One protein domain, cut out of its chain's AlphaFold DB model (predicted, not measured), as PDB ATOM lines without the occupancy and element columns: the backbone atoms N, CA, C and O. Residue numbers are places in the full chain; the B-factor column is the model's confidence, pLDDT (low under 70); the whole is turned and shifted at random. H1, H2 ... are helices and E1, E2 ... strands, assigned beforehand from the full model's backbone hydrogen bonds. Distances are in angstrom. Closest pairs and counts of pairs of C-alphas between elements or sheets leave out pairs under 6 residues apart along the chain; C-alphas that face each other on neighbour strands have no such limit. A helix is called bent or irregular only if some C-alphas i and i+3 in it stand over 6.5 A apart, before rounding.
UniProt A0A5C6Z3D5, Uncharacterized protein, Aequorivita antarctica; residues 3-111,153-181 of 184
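What this domain is: This is residues 3 to 111 and 153 to 181 of the 184 residues of an uncharacterized protein of Aequorivita antarctica (UniProt A0A5C6Z3D5). An elongated model has a cluster of mostly crossed helices, with H2 running through its middle, and a small, strongly twisted sheet at one end. H6 runs from the sheet into the cluster, the centres of H2, H5 and H6 make a triangle, H3 and H4 sit at the far end of H2, and H1 folds back near the end of H2 that is closer to the sheet. The printed part has 138 residues with three named strands and six named helices in the order E1 E2 H1 H2 H3 H4 H5 E3 H6; the sheet's order is E1 E2 E3, antiparallel, and the class is mostly helix. It is compact, with a radius of gyration of the C-alphas of 16.5 A, and spans 52 by 27 by 26 A.

How they stand to each other: E1, residues 3 to 6, and E2, residues 15 to 22, form a hairpin, with N 4 and O 17 within hydrogen-bond range at 2.8 A. E3, residues 154 to 158, is E2's other antiparallel neighbour, with N 18 and O 157 2.8 A apart. H1, residues 40 to 49, is close to but not clearly touching H2, residues 52 to 68; their closest C-alphas, of Phe 47 and Gln 55, are 6.4 A apart, at a steep tilt of 39 degrees, opposite ways. H2 is the hub, and it only grazes the sheet, with residues 52 to 57. With residues 62 to 66 alone it touches H3, residues 70 to 73, closest at the C-alphas of Lys 65 and Gly 72, 5.2 A. With residues 63 to 66 alone it only just touches H4, residues 78 to 87, with 3 pairs of C-alphas within 8 A, the closest those of Tyr 66 and Ser 82, 6.5 A, about perpendicular at 90 degrees. With residues 60 to 63 alone it only just touches H5, residues 89 to 102, with 3 such pairs, the closest His 60 and Ile 96, 6.5 A. H6, residues 159 to 175, only grazes the sheet with residues 159 to 165, and only just touches H5, with 3 such pairs, the closest Ile 92 and Ile 172, 6.9 A, at a shallow tilt of 27 degrees, opposite ways. Every O i to N i+4 pair is within hydrogen-bond range in H1, H2 and H4, against 9 of 10 in H5 and 11 of 13 in H6; H3 is too short for such a pair.

Where its parts are: E1 begins at C-alpha 3, (255.975, 246.269, 279.678). From first to last C-alpha E2 measures 19.9 A, H2 24.3 A, H5 17.7 A and H6 25.5 A. H5 and H6 are only just irregular: C-alphas 99 and 102 are 6.6 A apart, C-alphas 160 and 163 6.7 A. H6 ends at C-alpha 175, (266.497, 231.559, 256.652).

The domain as a whole: The C-alphas farthest apart, of Arg 12 and Lys 38, are 53.9 A apart. Residues 112 to 152 are not printed, and C-alphas 111 and 153 are 18.1 A apart across the cut. The link from E2 to H1 is long, with 17 residues. The mean pLDDT of the printed part is 75.8; 46 residues are under 70, among them residues 4 to 15, 21 to 29 and 101 to 111.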
ATOM      1  N   VAL A   3     254.827 245.390 279.425       70.25
ATOM      2  CA  VAL A   3     255.975 246.269 279.678       70.25
ATOM      3  C   VAL A   3     256.047 246.491 281.177       70.25
ATOM      4  O   VAL A   3     255.035 246.828 281.790       70.25
ATOM      5  N   ILE A   4     257.224 246.289 281.751       65.75
ATOM      6  CA  ILE A   4     257.512 246.565 283.152       65.75
ATOM      7  C   ILE A   4     258.454 247.763 283.253       65.75
ATOM      8  O   ILE A   4     259.228 248.049 282.337       65.75
ATOM      9  N   LEU A   5     258.365 248.476 284.366       58.53
ATOM     10  CA  LEU A   5     259.317 249.511 284.738       58.53
ATOM     11  C   LEU A   5     260.216 248.942 285.831       58.53
ATOM     12  O   LEU A   5     259.715 248.437 286.832       58.53
ATOM     13  N   TYR A   6     261.523 249.020 285.626       61.12
ATOM     14  CA  TYR A   6     262.526 248.555 286.574       61.12
ATOM     15  C   TYR A   6     263.556 249.650 286.816       61.12
ATOM     16  O   TYR A   6     263.903 250.395 285.904       61.12
ATOM     17  N   ARG A   7     264.039 249.761 288.049       57.94
ATOM     18  CA  ARG A   7     265.111 250.675 288.425       57.94
ATOM     19  C   ARG A   7     266.072 249.913 289.318       57.94
ATOM     20  O   ARG A   7     265.667 249.455 290.384       57.94
ATOM     21  N   ASP A   8     267.326 249.811 288.897       54.88
ATOM     22  CA  ASP A   8     268.384 249.310 289.767       54.88
ATOM     23  C   ASP A   8     268.551 250.268 290.960       54.88
ATOM     24  O   ASP A   8     268.454 251.489 290.817       54.88
ATOM     25  N   SER A   9     268.828 249.726 292.143       50.47
ATOM     26  CA  SER A   9     269.119 250.495 293.364       50.47
ATOM     27  C   SER A   9     270.201 251.579 293.190       50.47
ATOM     28  O   SER A   9     270.240 252.563 293.936       50.47
ATOM     29  N   SER A  10     271.099 251.395 292.220       52.75
ATOM     30  CA  SER A  10     272.193 252.305 291.889       52.75
ATOM     31  C   SER A  10     271.824 253.384 290.863       52.75
ATOM     32  O   SER A  10     272.552 254.377 290.747       52.75
ATOM     33  N   ASP A  11     270.679 253.245 290.189       53.41
ATOM     34  CA  ASP A  11     270.219 254.136 289.130       53.41
ATOM     35  C   ASP A  11     269.166 255.145 289.590       53.41
ATOM     36  O   ASP A  11     268.421 254.978 290.557       53.41
ATOM     37  N   ARG A  12     269.125 256.272 288.876       53.59
ATOM     38  CA  ARG A  12     268.250 257.399 289.219       53.59
ATOM     39  C   ARG A  12     266.868 257.306 288.575       53.59
ATOM     40  O   ARG A  12     265.906 257.826 289.144       53.59
ATOM     41  N   ASP A  13     266.786 256.696 287.400       56.50
ATOM     42  CA  ASP A  13     265.611 256.711 286.536       56.50
ATOM     43  C   ASP A  13     265.109 255.279 286.311       56.50
ATOM     44  O   ASP A  13     265.900 254.348 286.237       56.50
ATOM     45  N   PHE A  14     263.787 255.106 286.215       57.34
ATOM     46  CA  PHE A  14     263.201 253.822 285.831       57.34
ATOM     47  C   PHE A  14     263.404 253.583 284.335       57.34
ATOM     48  O   PHE A  14     263.112 254.450 283.506       57.34
ATOM     49  N   GLU A  15     263.820 252.375 283.997       66.06
ATOM     50  CA  GLU A  15     263.932 251.870 282.643       66.06
ATOM     51  C   GLU A  15     262.747 250.966 282.299       66.06
ATOM     52  O   GLU A  15     262.124 250.340 283.159       66.06
ATOM     53  N   ARG A  16     262.394 250.931 281.012       73.25
ATOM     54  CA  ARG A  16     261.268 250.147 280.495       73.25
ATOM     55  C   ARG A  16     261.792 248.849 279.917       73.25
ATOM     56  O   ARG A  16     262.669 248.876 279.055       73.25
ATOM     57  N   TYR A  17     261.185 247.742 280.311       72.88
ATOM     58  CA  TYR A  17     261.516 246.413 279.825       72.88
ATOM     59  C   TYR A  17     260.281 245.731 279.261       72.88
ATOM     60  O   TYR A  17     259.191 245.833 279.818       72.88
ATOM     61  N   VAL A  18     260.444 245.026 278.152       75.62
ATOM     62  CA  VAL A  18     259.441 244.106 277.632       75.62
ATOM     63  C   VAL A  18     259.652 242.756 278.295       75.62
ATOM     64  O   VAL A  18     260.729 242.173 278.192       75.62
ATOM     65  N   ASP A  19     258.600 242.275 278.942       75.38
ATOM     66  CA  ASP A  19     258.485 240.913 279.449       75.38
ATOM     67  C   ASP A  19     258.256 239.976 278.254       75.38
ATOM     68  O   ASP A  19     257.205 240.030 277.597       75.38
ATOM     69  N   LEU A  20     259.279 239.178 277.931       71.62
ATOM     70  CA  LEU A  20     259.205 238.104 276.942       71.62
ATOM     71  C   LEU A  20     258.670 236.814 277.566       71.62
ATOM     72  O   LEU A  20     258.768 235.772 276.939       71.62
ATOM     73  N   GLU A  21     258.063 236.851 278.747       64.69
ATOM     74  CA  GLU A  21     257.600 235.673 279.472       64.69
ATOM     75  C   GLU A  21     258.763 234.736 279.861       64.69
ATOM     76  O   GLU A  21     259.956 235.030 279.711       64.69
ATOM     77  N   PHE A  22     258.414 233.594 280.444       59.59
ATOM     78  CA  PHE A  22     259.391 232.613 280.892       59.59
ATOM     79  C   PHE A  22     260.018 231.898 279.712       59.59
ATOM     80  O   PHE A  22     259.308 231.286 278.908       59.59
ATOM     81  N   PHE A  23     261.351 231.826 279.691       61.81
ATOM     82  CA  PHE A  23     261.959 230.721 278.982       61.81
ATOM     83  C   PHE A  23     261.625 229.437 279.742       61.81
ATOM     84  O   PHE A  23     262.244 229.093 280.743       61.81
ATOM     85  N   GLN A  24     260.595 228.723 279.282       52.84
ATOM     86  CA  GLN A  24     260.226 227.429 279.834       52.84
ATOM     87  C   GLN A  24     261.455 226.511 279.894       52.84
ATOM     88  O   GLN A  24     262.043 226.180 278.863       52.84
ATOM     89  N   LYS A  25     261.831 226.090 281.111       48.41
ATOM     90  CA  LYS A  25     262.897 225.098 281.340       48.41
ATOM     91  C   LYS A  25     262.606 223.772 280.650       48.41
ATOM     92  O   LYS A  25     263.530 223.056 280.266       48.41
ATOM     93  N   ASP A  26     261.324 223.431 280.529       59.12
ATOM     94  CA  ASP A  26     260.893 222.227 279.843       59.12
ATOM     95  C   ASP A  26     260.627 222.513 278.364       59.12
ATOM     96  O   ASP A  26     259.561 222.987 277.983       59.12
ATOM     97  N   TYR A  27     261.597 222.169 277.517       66.88
ATOM     98  CA  TYR A  27     261.457 222.280 276.068       66.88
ATOM     99  C   TYR A  27     260.354 221.382 275.484       66.88
ATOM    100  O   TYR A  27     259.966 221.598 274.340       66.88
ATOM    101  N   ASN A  28     259.802 220.415 276.233       68.25
ATOM    102  CA  ASN A  28     258.742 219.523 275.740       68.25
ATOM    103  C   ASN A  28     257.431 220.246 275.389       68.25
ATOM    104  O   ASN A  28     256.559 219.657 274.750       68.25
ATOM    105  N   THR A  29     257.272 221.498 275.805       68.06
ATOM    106  CA  THR A  29     256.110 222.332 275.483       68.06
ATOM    107  C   THR A  29     256.219 223.015 274.125       68.06
ATOM    108  O   THR A  29     255.196 223.432 273.585       68.06
ATOM    109  N   LEU A  30     257.421 223.090 273.543       76.69
ATOM    110  CA  LEU A  30     257.639 223.712 272.244       76.69
ATOM    111  C   LEU A  30     256.922 222.946 271.130       76.69
ATOM    112  O   LEU A  30     256.882 221.712 271.130       76.69
ATOM    113  N   CYS A  31     256.473 223.674 270.105       78.62
ATOM    114  CA  CYS A  31     255.779 223.102 268.947       78.62
ATOM    115  C   CYS A  31     256.546 221.964 268.248       78.62
ATOM    116  O   CYS A  31     255.935 221.064 267.673       78.62
ATOM    117  N   ILE A  32     257.882 221.941 268.351       79.25
ATOM    118  CA  ILE A  32     258.739 220.872 267.813       79.25
ATOM    119  C   ILE A  32     258.461 219.488 268.444       79.25
ATOM    120  O   ILE A  32     258.788 218.466 267.841       79.25
ATOM    121  N   HIS A  33     257.837 219.433 269.627       78.25
ATOM    122  CA  HIS A  33     257.538 218.200 270.367       78.25
ATOM    123  C   HIS A  33     256.089 217.722 270.251       78.25
ATOM    124  O   HIS A  33     255.767 216.643 270.747       78.25
ATOM    125  N   TRP A  34     255.209 218.464 269.575       76.12
ATOM    126  CA  TRP A  34     253.776 218.143 269.546       76.12
ATOM    127  C   TRP A  34     253.431 216.893 268.723       76.12
ATOM    128  O   TRP A  34     252.279 216.482 268.700       76.12
ATOM    129  N   GLY A  35     254.413 216.251 268.075       65.62
ATOM    130  CA  GLY A  35     254.317 214.887 267.526       65.62
ATOM    131  C   GLY A  35     253.369 214.696 266.333       65.62
ATOM    132  O   GLY A  35     253.365 213.628 265.721       65.62
ATOM    133  N   ASP A  36     252.599 215.722 265.981       67.94
ATOM    134  CA  ASP A  36     251.547 215.657 264.968       67.94
ATOM    135  C   ASP A  36     252.022 216.055 263.561       67.94
ATOM    136  O   ASP A  36     251.318 215.802 262.578       67.94
ATOM    137  N   ASP A  37     253.192 216.684 263.440       73.12
ATOM    138  CA  ASP A  37     253.744 217.122 262.158       73.12
ATOM    139  C   ASP A  37     254.472 215.986 261.446       73.12
ATOM    140  O   ASP A  37     255.414 215.388 261.968       73.12
ATOM    141  N   LYS A  38     254.062 215.694 260.210       73.56
ATOM    142  CA  LYS A  38     254.673 214.636 259.393       73.56
ATOM    143  C   LYS A  38     255.781 215.170 258.497       73.56
ATOM    144  O   LYS A  38     256.564 214.384 257.961       73.56
ATOM    145  N   THR A  39     255.833 216.484 258.295       86.06
ATOM    146  CA  THR A  39     256.775 217.146 257.395       86.06
ATOM    147  C   THR A  39     257.354 218.420 258.006       86.06
ATOM    148  O   THR A  39     256.768 219.035 258.893       86.06
ATOM    149  N   TYR A  40     258.500 218.851 257.476       87.19
ATOM    150  CA  TYR A  40     259.103 220.132 257.838       87.19
ATOM    151  C   TYR A  40     258.175 221.319 257.569       87.19
ATOM    152  O   TYR A  40     258.147 222.248 258.363       87.19
ATOM    153  N   ASP A  41     257.437 221.303 256.456       88.00
ATOM    154  CA  ASP A  41     256.573 222.424 256.077       88.00
ATOM    155  C   ASP A  41     255.393 222.581 257.048       88.00
ATOM    156  O   ASP A  41     255.036 223.705 257.387       88.00
ATOM    157  N   GLU A  42     254.819 221.466 257.513       88.25
ATOM    158  CA  GLU A  42     253.757 221.466 258.531       88.25
ATOM    159  C   GLU A  42     254.279 222.006 259.865       88.25
ATOM    160  O   GLU A  42     253.692 222.935 260.418       88.25
ATOM    161  N   TRP A  43     255.433 221.508 260.321       89.38
ATOM    162  CA  TRP A  43     256.077 222.021 261.530       89.38
ATOM    163  C   TRP A  43     256.400 223.515 261.415       89.38
ATOM    164  O   TRP A  43     256.094 224.298 262.311       89.38
ATOM    165  N   PHE A  44     257.005 223.931 260.301       91.38
ATOM    166  CA  PHE A  44     257.423 225.315 260.117       91.38
ATOM    167  C   PHE A  44     256.222 226.264 260.059       91.38
ATOM    168  O   PHE A  44     256.320 227.388 260.538       91.38
ATOM    169  N   ALA A  45     255.079 225.822 259.520       90.19
ATOM    170  CA  ALA A  45     253.844 226.597 259.570       90.19
ATOM    171  C   ALA A  45     253.386 226.846 261.016       90.19
ATOM    172  O   ALA A  45     253.094 227.991 261.343       90.19
ATOM    173  N   ARG A  46     253.413 225.828 261.888       89.69
ATOM    174  CA  ARG A  46     253.084 226.001 263.317       89.69
ATOM    175  C   ARG A  46     254.088 226.882 264.039       89.69
ATOM    176  O   ARG A  46     253.700 227.792 264.752       89.69
ATOM    177  N   PHE A  47     255.378 226.673 263.792       91.44
ATOM    178  CA  PHE A  47     256.433 227.521 264.341       91.44
ATOM    179  C   PHE A  47     256.209 229.013 264.025       91.44
ATOM    180  O   PHE A  47     256.518 229.866 264.847       91.44
ATOM    181  N   LEU A  48     255.637 229.354 262.864       92.44
ATOM    182  CA  LEU A  48     255.298 230.742 262.523       92.44
ATOM    183  C   LEU A  48     254.082 231.303 263.281       92.44
ATOM    184  O   LEU A  48     253.927 232.522 263.312       92.44
ATOM    185  N   GLU A  49     253.217 230.449 263.828       90.69
ATOM    186  CA  GLU A  49     252.032 230.835 264.610       90.69
ATOM    187  C   GLU A  49     252.362 231.090 266.088       90.69
ATOM    188  O   GLU A  49     251.611 231.795 266.760       90.69
ATOM    189  N   GLU A  50     253.487 230.555 266.570       87.44
ATOM    190  CA  GLU A  50     254.017 230.786 267.917       87.44
ATOM    191  C   GLU A  50     254.342 232.268 268.174       87.44
ATOM    192  O   GLU A  50     254.708 233.022 267.263       87.44
ATOM    193  N   ASP A  51     254.264 232.680 269.440       85.62
ATOM    194  CA  ASP A  51     254.761 233.982 269.878       85.62
ATOM    195  C   ASP A  51     256.297 234.078 269.746       85.62
ATOM    196  O   ASP A  51     257.006 233.081 269.590       85.62
ATOM    197  N   ILE A  52     256.832 235.302 269.798       86.12
ATOM    198  CA  ILE A  52     258.260 235.537 269.555       86.12
ATOM    199  C   ILE A  52     259.163 234.789 270.543       86.12
ATOM    200  O   ILE A  52     260.226 234.312 270.149       86.12
ATOM    201  N   THR A  53     258.738 234.640 271.794       80.62
ATOM    202  CA  THR A  53     259.500 233.950 272.834       80.62
ATOM    203  C   THR A  53     259.562 232.468 272.531       80.62
ATOM    204  O   THR A  53     260.655 231.910 272.426       80.62
ATOM    205  N   SER A  54     258.414 231.840 272.292       82.50
ATOM    206  CA  SER A  54     258.310 230.425 271.926       82.50
ATOM    207  C   SER A  54     259.113 230.115 270.657       82.50
ATOM    208  O   SER A  54     259.808 229.090 270.565       82.50
ATOM    209  N   GLN A  55     259.128 231.040 269.693       88.81
ATOM    210  CA  GLN A  55     259.976 230.921 268.510       88.81
ATOM    211  C   GLN A  55     261.472 231.006 268.846       88.81
ATOM    212  O   GLN A  55     262.259 230.179 268.374       88.81
ATOM    213  N   MET A  56     261.887 231.977 269.665       87.75
ATOM    214  CA  MET A  56     263.276 232.112 270.114       87.75
ATOM    215  C   MET A  56     263.741 230.861 270.864       87.75
ATOM    216  O   MET A  56     264.816 230.334 270.570       87.75
ATOM    217  N   GLN A  57     262.928 230.342 271.784       82.75
ATOM    218  CA  GLN A  57     263.229 229.123 272.533       82.75
ATOM    219  C   GLN A  57     263.383 227.912 271.629       82.75
ATOM    220  O   GLN A  57     264.323 227.133 271.789       82.75
ATOM    221  N   THR A  58     262.488 227.770 270.652       87.81
ATOM    222  CA  THR A  58     262.568 226.691 269.668       87.81
ATOM    223  C   THR A  58     263.871 226.768 268.880       87.81
ATOM    224  O   THR A  58     264.542 225.753 268.695       87.81
ATOM    225  N   LEU A  59     264.289 227.966 268.463       90.12
ATOM    226  CA  LEU A  59     265.571 228.153 267.783       90.12
ATOM    227  C   LEU A  59     266.763 227.820 268.682       90.12
ATOM    228  O   LEU A  59     267.678 227.130 268.230       90.12
ATOM    229  N   HIS A  60     266.749 228.273 269.935       87.12
ATOM    230  CA  HIS A  60     267.801 227.982 270.906       87.12
ATOM    231  C   HIS A  60     267.923 226.478 271.167       87.12
ATOM    232  O   HIS A  60     269.015 225.920 271.048       87.12
ATOM    233  N   PHE A  61     266.805 225.792 271.405       85.75
ATOM    234  CA  PHE A  61     266.760 224.339 271.567       85.75
ATOM    235  C   PHE A  61     267.350 223.608 270.358       85.75
ATOM    236  O   PHE A  61     268.240 222.766 270.500       85.75
ATOM    237  N   LEU A  62     266.884 223.942 269.152       87.12
ATOM    238  CA  LEU A  62     267.361 223.312 267.923       87.12
ATOM    239  C   LEU A  62     268.854 223.576 267.693       87.12
ATOM    240  O   LEU A  62     269.569 222.684 267.229       87.12
ATOM    241  N   PHE A  63     269.336 224.772 268.038       87.31
ATOM    242  CA  PHE A  63     270.752 225.118 267.969       87.31
ATOM    243  C   PHE A  63     271.583 224.291 268.955       87.31
ATOM    244  O   PHE A  63     272.594 223.715 268.552       87.31
ATOM    245  N   LEU A  64     271.145 224.156 270.211       84.06
ATOM    246  CA  LEU A  64     271.801 223.299 271.202       84.06
ATOM    247  C   LEU A  64     271.865 221.849 270.723       84.06
ATOM    248  O   LEU A  64     272.945 221.259 270.702       84.06
ATOM    249  N   LYS A  65     270.749 221.297 270.233       84.12
ATOM    250  CA  LYS A  65     270.708 219.931 269.692       84.12
ATOM    251  C   LYS A  65     271.657 219.751 268.515       84.12
ATOM    252  O   LYS A  65     272.415 218.786 268.493       84.12
ATOM    253  N   TYR A  66     271.680 220.705 267.584       85.56
ATOM    254  CA  TYR A  66     272.619 220.712 266.460       85.56
ATOM    255  C   TYR A  66     274.090 220.718 266.913       85.56
ATOM    256  O   TYR A  66     274.935 220.062 266.297       85.56
ATOM    257  N   ARG A  67     274.406 221.466 267.977       82.88
ATOM    258  CA  ARG A  67     275.756 221.582 268.549       82.88
ATOM    259  C   ARG A  67     276.177 220.336 269.329       82.88
ATOM    260  O   ARG A  67     277.359 219.998 269.292       82.88
ATOM    261  N   GLU A  68     275.243 219.670 270.004       81.88
ATOM    262  CA  GLU A  68     275.474 218.420 270.739       81.88
ATOM    263  C   GLU A  68     275.799 217.265 269.787       81.88
ATOM    264  O   GLU A  68     276.809 216.579 269.960       81.88
ATOM    265  N   SER A  69     274.974 217.053 268.758       70.75
ATOM    266  CA  SER A  69     275.268 216.111 267.678       70.75
ATOM    267  C   SER A  69     274.363 216.346 266.467       70.75
ATOM    268  O   SER A  69     273.206 216.740 266.590       70.75
ATOM    269  N   LYS A  70     274.856 216.026 265.261       60.97
ATOM    270  CA  LYS A  70     274.004 216.023 264.055       60.97
ATOM    271  C   LYS A  70     272.819 215.060 264.182       60.97
ATOM    272  O   LYS A  70     271.754 215.345 263.640       60.97
ATOM    273  N   ASP A  71     273.007 213.973 264.926       66.00
ATOM    274  CA  ASP A  71     271.987 212.948 265.151       66.00
ATOM    275  C   ASP A  71     270.941 213.411 266.187       66.00
ATOM    276  O   ASP A  71     269.809 212.934 266.200       66.00
ATOM    277  N   GLY A  72     271.269 214.416 267.011       63.72
ATOM    278  CA  GLY A  72     270.391 215.005 268.026       63.72
ATOM    279  C   GLY A  72     269.152 215.697 267.456       63.72
ATOM    280  O   GLY A  72     268.223 216.011 268.199       63.72
ATOM    281  N   LEU A  73     269.117 215.899 266.136       76.50
ATOM    282  CA  LEU A  73     267.980 216.451 265.413       76.50
ATOM    283  C   LEU A  73     267.164 215.407 264.632       76.50
ATOM    284  O   LEU A  73     266.153 215.781 264.039       76.50
ATOM    285  N   GLU A  74     267.563 214.130 264.581       69.75
ATOM    286  CA  GLU A  74     266.942 213.127 263.690       69.75
ATOM    287  C   GLU A  74     265.415 213.041 263.828       69.75
ATOM    288  O   GLU A  74     264.715 212.957 262.818       69.75
ATOM    289  N   SER A  75     264.897 213.179 265.049       69.38
ATOM    290  CA  SER A  75     263.460 213.141 265.358       69.38
ATOM    291  C   SER A  75     262.671 214.394 264.945       69.38
ATOM    292  O   SER A  75     261.456 214.417 265.100       69.38
ATOM    293  N   TYR A  76     263.329 215.430 264.416       70.38
ATOM    294  CA  TYR A  76     262.769 216.780 264.264       70.38
ATOM    295  C   TYR A  76     262.932 217.338 262.846       70.38
ATOM    296  O   TYR A  76     263.326 218.484 262.664       70.38
ATOM    297  N   ASN A  77     262.727 216.533 261.799       74.44
ATOM    298  CA  ASN A  77     263.119 216.912 260.428       74.44
ATOM    299  C   ASN A  77     264.621 217.267 260.324       74.44
ATOM    300  O   ASN A  77     265.033 218.112 259.516       74.44
ATOM    301  N   GLY A  78     265.456 216.607 261.136       75.12
ATOM    302  CA  GLY A  78     266.820 217.041 261.431       75.12
ATOM    303  C   GLY A  78     267.746 217.188 260.245       75.12
ATOM    304  O   GLY A  78     268.672 217.988 260.300       75.12
ATOM    305  N   THR A  79     267.482 216.497 259.135       81.81
ATOM    306  CA  THR A  79     268.257 216.682 257.903       81.81
ATOM    307  C   THR A  79     268.079 218.088 257.320       81.81
ATOM    308  O   THR A  79     269.063 218.700 256.902       81.81
ATOM    309  N   ILE A  80     266.852 218.618 257.282       86.81
ATOM    310  CA  ILE A  80     266.580 219.963 256.748       86.81
ATOM    311  C   ILE A  80     267.104 221.010 257.728       86.81
ATOM    312  O   ILE A  80     267.879 221.881 257.334       86.81
ATOM    313  N   ILE A  81     266.767 220.864 259.011       87.12
ATOM    314  CA  ILE A  81     267.203 221.778 260.071       87.12
ATOM    315  C   ILE A  81     268.737 221.843 260.147       87.12
ATOM    316  O   ILE A  81     269.313 222.927 260.088       87.12
ATOM    317  N   SER A  82     269.430 220.700 260.142       86.12
ATOM    318  CA  SER A  82     270.902 220.661 260.150       86.12
ATOM    319  C   SER A  82     271.520 221.344 258.933       86.12
ATOM    320  O   SER A  82     272.570 221.973 259.052       86.12
ATOM    321  N   ARG A  83     270.907 221.236 257.746       86.69
ATOM    322  CA  ARG A  83     271.391 221.944 256.546       86.69
ATOM    323  C   ARG A  83     271.247 223.453 256.697       86.69
ATOM    324  O   ARG A  83     272.164 224.179 256.315       86.69
ATOM    325  N   ILE A  84     270.127 223.905 257.257       89.56
ATOM    326  CA  ILE A  84     269.875 225.319 257.532       89.56
ATOM    327  C   ILE A  84     270.934 225.862 258.498       89.56
ATOM    328  O   ILE A  84     271.616 226.829 258.147       89.56
ATOM    329  N   PHE A  85     271.143 225.207 259.646       89.00
ATOM    330  CA  PHE A  85     272.163 225.614 260.618       89.00
ATOM    331  C   PHE A  85     273.572 225.566 260.035       89.00
ATOM    332  O   PHE A  85     274.324 226.518 260.186       89.00
ATOM    333  N   CYS A  86     273.931 224.513 259.299       86.31
ATOM    334  CA  CYS A  86     275.251 224.399 258.677       86.31
ATOM    335  C   CYS A  86     275.554 225.569 257.724       86.31
ATOM    336  O   CYS A  86     276.648 226.130 257.756       86.31
ATOM    337  N   LYS A  87     274.579 225.977 256.900       89.44
ATOM    338  CA  LYS A  87     274.745 227.064 255.921       89.44
ATOM    339  C   LYS A  87     274.736 228.457 256.559       89.44
ATOM    340  O   LYS A  87     275.329 229.375 256.002       89.44
ATOM    341  N   ASN A  88     274.074 228.611 257.701       90.56
ATOM    342  CA  ASN A  88     273.817 229.906 258.334       90.56
ATOM    343  C   ASN A  88     274.354 229.964 259.773       90.56
ATOM    344  O   ASN A  88     273.849 230.723 260.594       90.56
ATOM    345  N   ASN A  89     275.372 229.158 260.090       87.81
ATOM    346  CA  ASN A  89     275.833 228.971 261.465       87.81
ATOM    347  C   ASN A  89     276.248 230.287 262.126       87.81
ATOM    348  O   ASN A  89     275.913 230.498 263.279       87.81
ATOM    349  N   THR A  90     276.961 231.159 261.406       91.25
ATOM    350  CA  THR A  90     277.423 232.445 261.947       91.25
ATOM    351  C   THR A  90     276.247 233.323 262.357       91.25
ATOM    352  O   THR A  90     276.110 233.623 263.529       91.25
ATOM    353  N   ILE A  91     275.340 233.639 261.428       92.75
ATOM    354  CA  ILE A  91     274.217 234.541 261.716       92.75
ATOM    355  C   ILE A  91     273.276 233.990 262.796       92.75
ATOM    356  O   ILE A  91     272.793 234.750 263.627       92.75
ATOM    357  N   ILE A  92     273.045 232.671 262.821       90.88
ATOM    358  CA  ILE A  92     272.199 232.062 263.851       90.88
ATOM    359  C   ILE A  92     272.922 232.024 265.203       90.88
ATOM    360  O   ILE A  92     272.313 232.335 266.218       90.88
ATOM    361  N   SER A  93     274.214 231.682 265.233       89.00
ATOM    362  CA  SER A  93     274.999 231.689 266.471       89.00
ATOM    363  C   SER A  93     275.108 233.091 267.056       89.00
ATOM    364  O   SER A  93     274.972 233.225 268.263       89.00
ATOM    365  N   ASP A  94     275.319 234.116 266.229       90.88
ATOM    366  CA  ASP A  94     275.413 235.507 266.679       90.88
ATOM    367  C   ASP A  94     274.084 235.971 267.293       90.88
ATOM    368  O   ASP A  94     274.075 236.583 268.359       90.88
ATOM    369  N   PHE A  95     272.956 235.620 266.662       91.00
ATOM    370  CA  PHE A  95     271.623 235.883 267.206       91.00
ATOM    371  C   PHE A  95     271.411 235.194 268.562       91.00
ATOM    372  O   PHE A  95     270.991 235.842 269.517       91.00
ATOM    373  N   ILE A  96     271.724 233.897 268.660       86.69
ATOM    374  CA  ILE A  96     271.570 233.144 269.911       86.69
ATOM    375  C   ILE A  96     272.486 233.710 270.999       86.69
ATOM    376  O   ILE A  96     272.017 233.962 272.100       86.69
ATOM    377  N   SER A  97     273.762 233.964 270.704       84.00
ATOM    378  CA  SER A  97     274.703 234.521 271.681       84.00
ATOM    379  C   SER A  97     274.234 235.850 272.249       84.00
ATOM    380  O   SER A  97     274.198 236.010 273.468       84.00
ATOM    381  N   LYS A  98     273.794 236.752 271.374       84.69
ATOM    382  CA  LYS A  98     273.282 238.058 271.767       84.69
ATOM    383  C   LYS A  98     272.095 237.939 272.725       84.69
ATOM    384  O   LYS A  98     272.150 238.461 273.828       84.69
ATOM    385  N   TRP A  99     271.056 237.205 272.333       82.12
ATOM    386  CA  TRP A  99     269.779 237.222 273.053       82.12
ATOM    387  C   TRP A  99     269.627 236.149 274.144       82.12
ATOM    388  O   TRP A  99     268.669 236.221 274.903       82.12
ATOM    389  N   PHE A 100     270.532 235.165 274.233       73.75
ATOM    390  CA  PHE A 100     270.474 234.091 275.241       73.75
ATOM    391  C   PHE A 100     271.676 234.023 276.191       73.75
ATOM    392  O   PHE A 100     271.564 233.366 277.221       73.75
ATOM    393  N   TYR A 101     272.821 234.633 275.869       66.25
ATOM    394  CA  TYR A 101     274.030 234.499 276.698       66.25
ATOM    395  C   TYR A 101     274.644 235.832 277.128       66.25
ATOM    396  O   TYR A 101     275.148 235.907 278.244       66.25
ATOM    397  N   ASP A 102     274.598 236.863 276.284       54.72
ATOM    398  CA  ASP A 102     275.292 238.128 276.564       54.72
ATOM    399  C   ASP A 102     274.383 239.219 277.163       54.72
ATOM    400  O   ASP A 102     274.889 240.176 277.743       54.72
ATOM    401  N   GLU A 103     273.058 239.111 277.020       52.38
ATOM    402  CA  GLU A 103     272.139 240.231 277.295       52.38
ATOM    403  C   GLU A 103     270.881 239.855 278.088       52.38
ATOM    404  O   GLU A 103     269.943 240.651 278.164       52.38
ATOM    405  N   LEU A 104     270.837 238.653 278.667       53.66
ATOM    406  CA  LEU A 104     269.778 238.304 279.610       53.66
ATOM    407  C   LEU A 104     270.068 238.996 280.940       53.66
ATOM    408  O   LEU A 104     271.083 238.722 281.576       53.66
ATOM    409  N   ILE A 105     269.194 239.924 281.315       49.06
ATOM    410  CA  ILE A 105     269.283 240.631 282.589       49.06
ATOM    411  C   ILE A 105     268.707 239.714 283.660       49.06
ATOM    412  O   ILE A 105     267.556 239.289 283.564       49.06
ATOM    413  N   ASP A 106     269.537 239.405 284.652       45.19
ATOM    414  CA  ASP A 106     269.130 238.703 285.861       45.19
ATOM    415  C   ASP A 106     268.625 239.757 286.855       45.19
ATOM    416  O   ASP A 106     269.366 240.670 287.232       45.19
ATOM    417  N   PHE A 107     267.342 239.703 287.207       46.91
ATOM    418  CA  PHE A 107     266.745 240.660 288.136       46.91
ATOM    419  C   PHE A 107     266.880 240.099 289.546       46.91
ATOM    420  O   PHE A 107     266.066 239.278 289.960       46.91
ATOM    421  N   GLU A 108     267.907 240.539 290.277       37.31
ATOM    422  CA  GLU A 108     268.138 240.059 291.645       37.31
ATOM    423  C   GLU A 108     267.092 240.615 292.629       37.31
ATOM    424  O   GLU A 108     266.629 239.878 293.491       37.31
ATOM    425  N   GLU A 109     266.649 241.874 292.484       37.28
ATOM    426  CA  GLU A 109     265.625 242.495 293.342       37.28
ATOM    427  C   GLU A 109     264.901 243.644 292.597       37.28
ATOM    428  O   GLU A 109     265.546 244.510 292.005       37.28
ATOM    429  N   LEU A 110     263.559 243.677 292.620       41.16
ATOM    430  CA  LEU A 110     262.730 244.780 292.095       41.16
ATOM    431  C   LEU A 110     262.590 245.880 293.164       41.16
ATOM    432  O   LEU A 110     261.771 245.763 294.076       41.16
ATOM    433  N   ASP A 111     263.376 246.956 293.059       36.81
ATOM    434  CA  ASP A 111     263.287 248.097 293.979       36.81
ATOM    435  C   ASP A 111     262.076 248.991 293.639       36.81
ATOM    436  O   ASP A 111     262.061 249.721 292.644       36.81
ATOM    437  N   GLU A 153     263.881 232.922 285.655       48.56
ATOM    438  CA  GLU A 153     264.417 232.910 284.283       48.56
ATOM    439  C   GLU A 153     263.387 233.518 283.291       48.56
ATOM    440  O   GLU A 153     263.181 233.020 282.180       48.56
ATOM    441  N   ALA A 154     262.653 234.553 283.719       51.06
ATOM    442  CA  ALA A 154     261.841 235.388 282.849       51.06
ATOM    443  C   ALA A 154     262.789 236.276 282.065       51.06
ATOM    444  O   ALA A 154     263.681 236.914 282.625       51.06
ATOM    445  N   VAL A 155     262.608 236.294 280.753       65.81
ATOM    446  CA  VAL A 155     263.483 237.072 279.897       65.81
ATOM    447  C   VAL A 155     262.880 238.431 279.697       65.81
ATOM    448  O   VAL A 155     261.854 238.593 279.042       65.81
ATOM    449  N   TYR A 156     263.558 239.423 280.246       72.31
ATOM    450  CA  TYR A 156     263.231 240.806 279.993       72.31
ATOM    451  C   TYR A 156     264.285 241.402 279.081       72.31
ATOM    452  O   TYR A 156     265.482 241.157 279.226       72.31
ATOM    453  N   ILE A 157     263.825 242.213 278.139       77.06
ATOM    454  CA  ILE A 157     264.709 243.016 277.306       77.06
ATOM    455  C   ILE A 157     264.297 244.470 277.407       77.06
ATOM    456  O   ILE A 157     263.111 244.773 277.497       77.06
ATOM    457  N   GLU A 158     265.259 245.383 277.382       82.50
ATOM    458  CA  GLU A 158     264.952 246.811 277.371       82.50
ATOM    459  C   GLU A 158     264.008 247.127 276.196       82.50
ATOM    460  O   GLU A 158     264.214 246.677 275.064       82.50
ATOM    461  N   GLU A 159     262.953 247.902 276.442       82.81
ATOM    462  CA  GLU A 159     261.861 248.112 275.483       82.81
ATOM    463  C   GLU A 159     262.368 248.692 274.157       82.81
ATOM    464  O   GLU A 159     261.940 248.270 273.082       82.81
ATOM    465  N   TYR A 160     263.354 249.594 274.207       85.44
ATOM    466  CA  TYR A 160     263.947 250.190 273.007       85.44
ATOM    467  C   TYR A 160     264.678 249.168 272.118       85.44
ATOM    468  O   TYR A 160     264.927 249.431 270.937       85.44
ATOM    469  N   ARG A 161     265.017 247.996 272.664       86.75
ATOM    470  CA  ARG A 161     265.700 246.902 271.969       86.75
ATOM    471  C   ARG A 161     264.732 245.888 271.375       86.75
ATOM    472  O   ARG A 161     265.126 245.164 270.458       86.75
ATOM    473  N   TYR A 162     263.473 245.882 271.815       87.50
ATOM    474  CA  TYR A 162     262.446 244.957 271.333       87.50
ATOM    475  C   TYR A 162     262.241 245.046 269.819       87.50
ATOM    476  O   TYR A 162     262.242 244.032 269.122       87.50
ATOM    477  N   ASP A 163     262.198 246.257 269.267       88.75
ATOM    478  CA  ASP A 163     262.105 246.455 267.817       88.75
ATOM    479  C   ASP A 163     263.295 245.853 267.052       88.75
ATOM    480  O   ASP A 163     263.144 245.429 265.901       88.75
ATOM    481  N   SER A 164     264.489 245.838 267.657       91.25
ATOM    482  CA  SER A 164     265.671 245.190 267.075       91.25
ATOM    483  C   SER A 164     265.522 243.678 267.115       91.25
ATOM    484  O   SER A 164     265.735 243.030 266.091       91.25
ATOM    485  N   LEU A 165     265.084 243.132 268.254       90.75
ATOM    486  CA  LEU A 165     264.818 241.705 268.407       90.75
ATOM    487  C   LEU A 165     263.821 241.216 267.350       90.75
ATOM    488  O   LEU A 165     264.117 240.271 266.626       90.75
ATOM    489  N   VAL A 166     262.677 241.890 267.203       91.44
ATOM    490  CA  VAL A 166     261.636 241.515 266.229       91.44
ATOM    491  C   VAL A 166     262.187 241.504 264.801       91.44
ATOM    492  O   VAL A 166     261.909 240.585 264.025       91.44
ATOM    493  N   LYS A 167     262.992 242.508 264.431       94.00
ATOM    494  CA  LYS A 167     263.607 242.590 263.096       94.00
ATOM    495  C   LYS A 167     264.630 241.483 262.872       94.00
ATOM    496  O   LYS A 167     264.603 240.842 261.824       94.00
ATOM    497  N   GLU A 168     265.515 241.254 263.835       94.00
ATOM    498  CA  GLU A 168     266.535 240.205 263.767       94.00
ATOM    499  C   GLU A 168     265.887 238.821 263.694       94.00
ATOM    500  O   GLU A 168     266.231 238.022 262.822       94.00
ATOM    501  N   MET A 169     264.867 238.577 264.516       93.88
ATOM    502  CA  MET A 169     264.089 237.346 264.502       93.88
ATOM    503  C   MET A 169     263.415 237.119 263.145       93.88
ATOM    504  O   MET A 169     263.473 236.019 262.595       93.88
ATOM    505  N   ALA A 170     262.840 238.161 262.537       94.19
ATOM    506  CA  ALA A 170     262.260 238.061 261.200       94.19
ATOM    507  C   ALA A 170     263.300 237.677 260.127       94.19
ATOM    508  O   ALA A 170     262.971 236.935 259.194       94.19
ATOM    509  N   GLU A 171     264.548 238.142 260.241       94.12
ATOM    510  CA  GLU A 171     265.643 237.707 259.363       94.12
ATOM    511  C   GLU A 171     266.024 236.243 259.607       94.12
ATOM    512  O   GLU A 171     266.179 235.490 258.640       94.12
ATOM    513  N   ILE A 172     266.087 235.800 260.866       94.50
ATOM    514  CA  ILE A 172     266.318 234.386 261.189       94.50
ATOM    515  C   ILE A 172     265.199 233.511 260.620       94.50
ATOM    516  O   ILE A 172     265.474 232.543 259.918       94.50
ATOM    517  N   ILE A 173     263.932 233.877 260.804       93.56
ATOM    518  CA  ILE A 173     262.787 233.129 260.265       93.56
ATOM    519  C   ILE A 173     262.865 232.997 258.739       93.56
ATOM    520  O   ILE A 173     262.552 231.937 258.187       93.56
ATOM    521  N   LYS A 174     263.306 234.040 258.021       92.88
ATOM    522  CA  LYS A 174     263.480 233.960 256.561       92.88
ATOM    523  C   LYS A 174     264.440 232.842 256.175       92.88
ATOM    524  O   LYS A 174     264.164 232.152 255.198       92.88
ATOM    525  N   ILE A 175     265.511 232.614 256.930       91.62
ATOM    526  CA  ILE A 175     266.497 231.559 256.652       91.62
ATOM    527  C   ILE A 175     265.855 230.160 256.654       91.62
ATOM    528  O   ILE A 175     266.234 229.313 255.842       91.62
ATOM    529  N   PHE A 176     264.847 229.940 257.501       89.44
ATOM    530  CA  PHE A 176     264.106 228.680 257.610       89.44
ATOM    531  C   PHE A 176     263.016 228.515 256.531       89.44
ATOM    532  O   PHE A 176     262.425 227.450 256.393       89.44
ATOM    533  N   LYS A 177     262.760 229.515 255.680       86.00
ATOM    534  CA  LYS A 177     261.799 229.365 254.573       86.00
ATOM    535  C   LYS A 177     262.320 228.420 253.484       86.00
ATOM    536  O   LYS A 177     263.482 228.484 253.080       86.00
ATOM    537  N   LYS A 178     261.410 227.596 252.948       65.31
ATOM    538  CA  LYS A 178     261.660 226.523 251.965       65.31
ATOM    539  C   LYS A 178     262.550 226.896 250.785       65.31
ATOM    540  O   LYS A 178     263.426 226.120 250.393       65.31
ATOM    541  N   ASP A 179     262.385 228.103 250.264       62.28
ATOM    542  CA  ASP A 179     263.127 228.601 249.103       62.28
ATOM    543  C   ASP A 179     264.641 228.744 249.350       62.28
ATOM    544  O   ASP A 179     265.427 228.804 248.400       62.28
ATOM    545  N   ASN A 180     265.076 228.754 250.616       58.41
ATOM    546  CA  ASN A 180     266.474 228.967 251.000       58.41
ATOM    547  C   ASN A 180     267.301 227.678 251.122       58.41
ATOM    548  O   ASN A 180     268.541 227.747 251.142       58.41
ATOM    549  N   TYR A 181     266.641 226.514 251.132       61.19
ATOM    550  CA  TYR A 181     267.288 225.201 251.241       61.19
ATOM    551  C   TYR A 181     266.876 224.181 250.159       61.19
ATOM    552  O   TYR A 181     267.461 223.102 250.110       61.19
TER     553      TYR A 181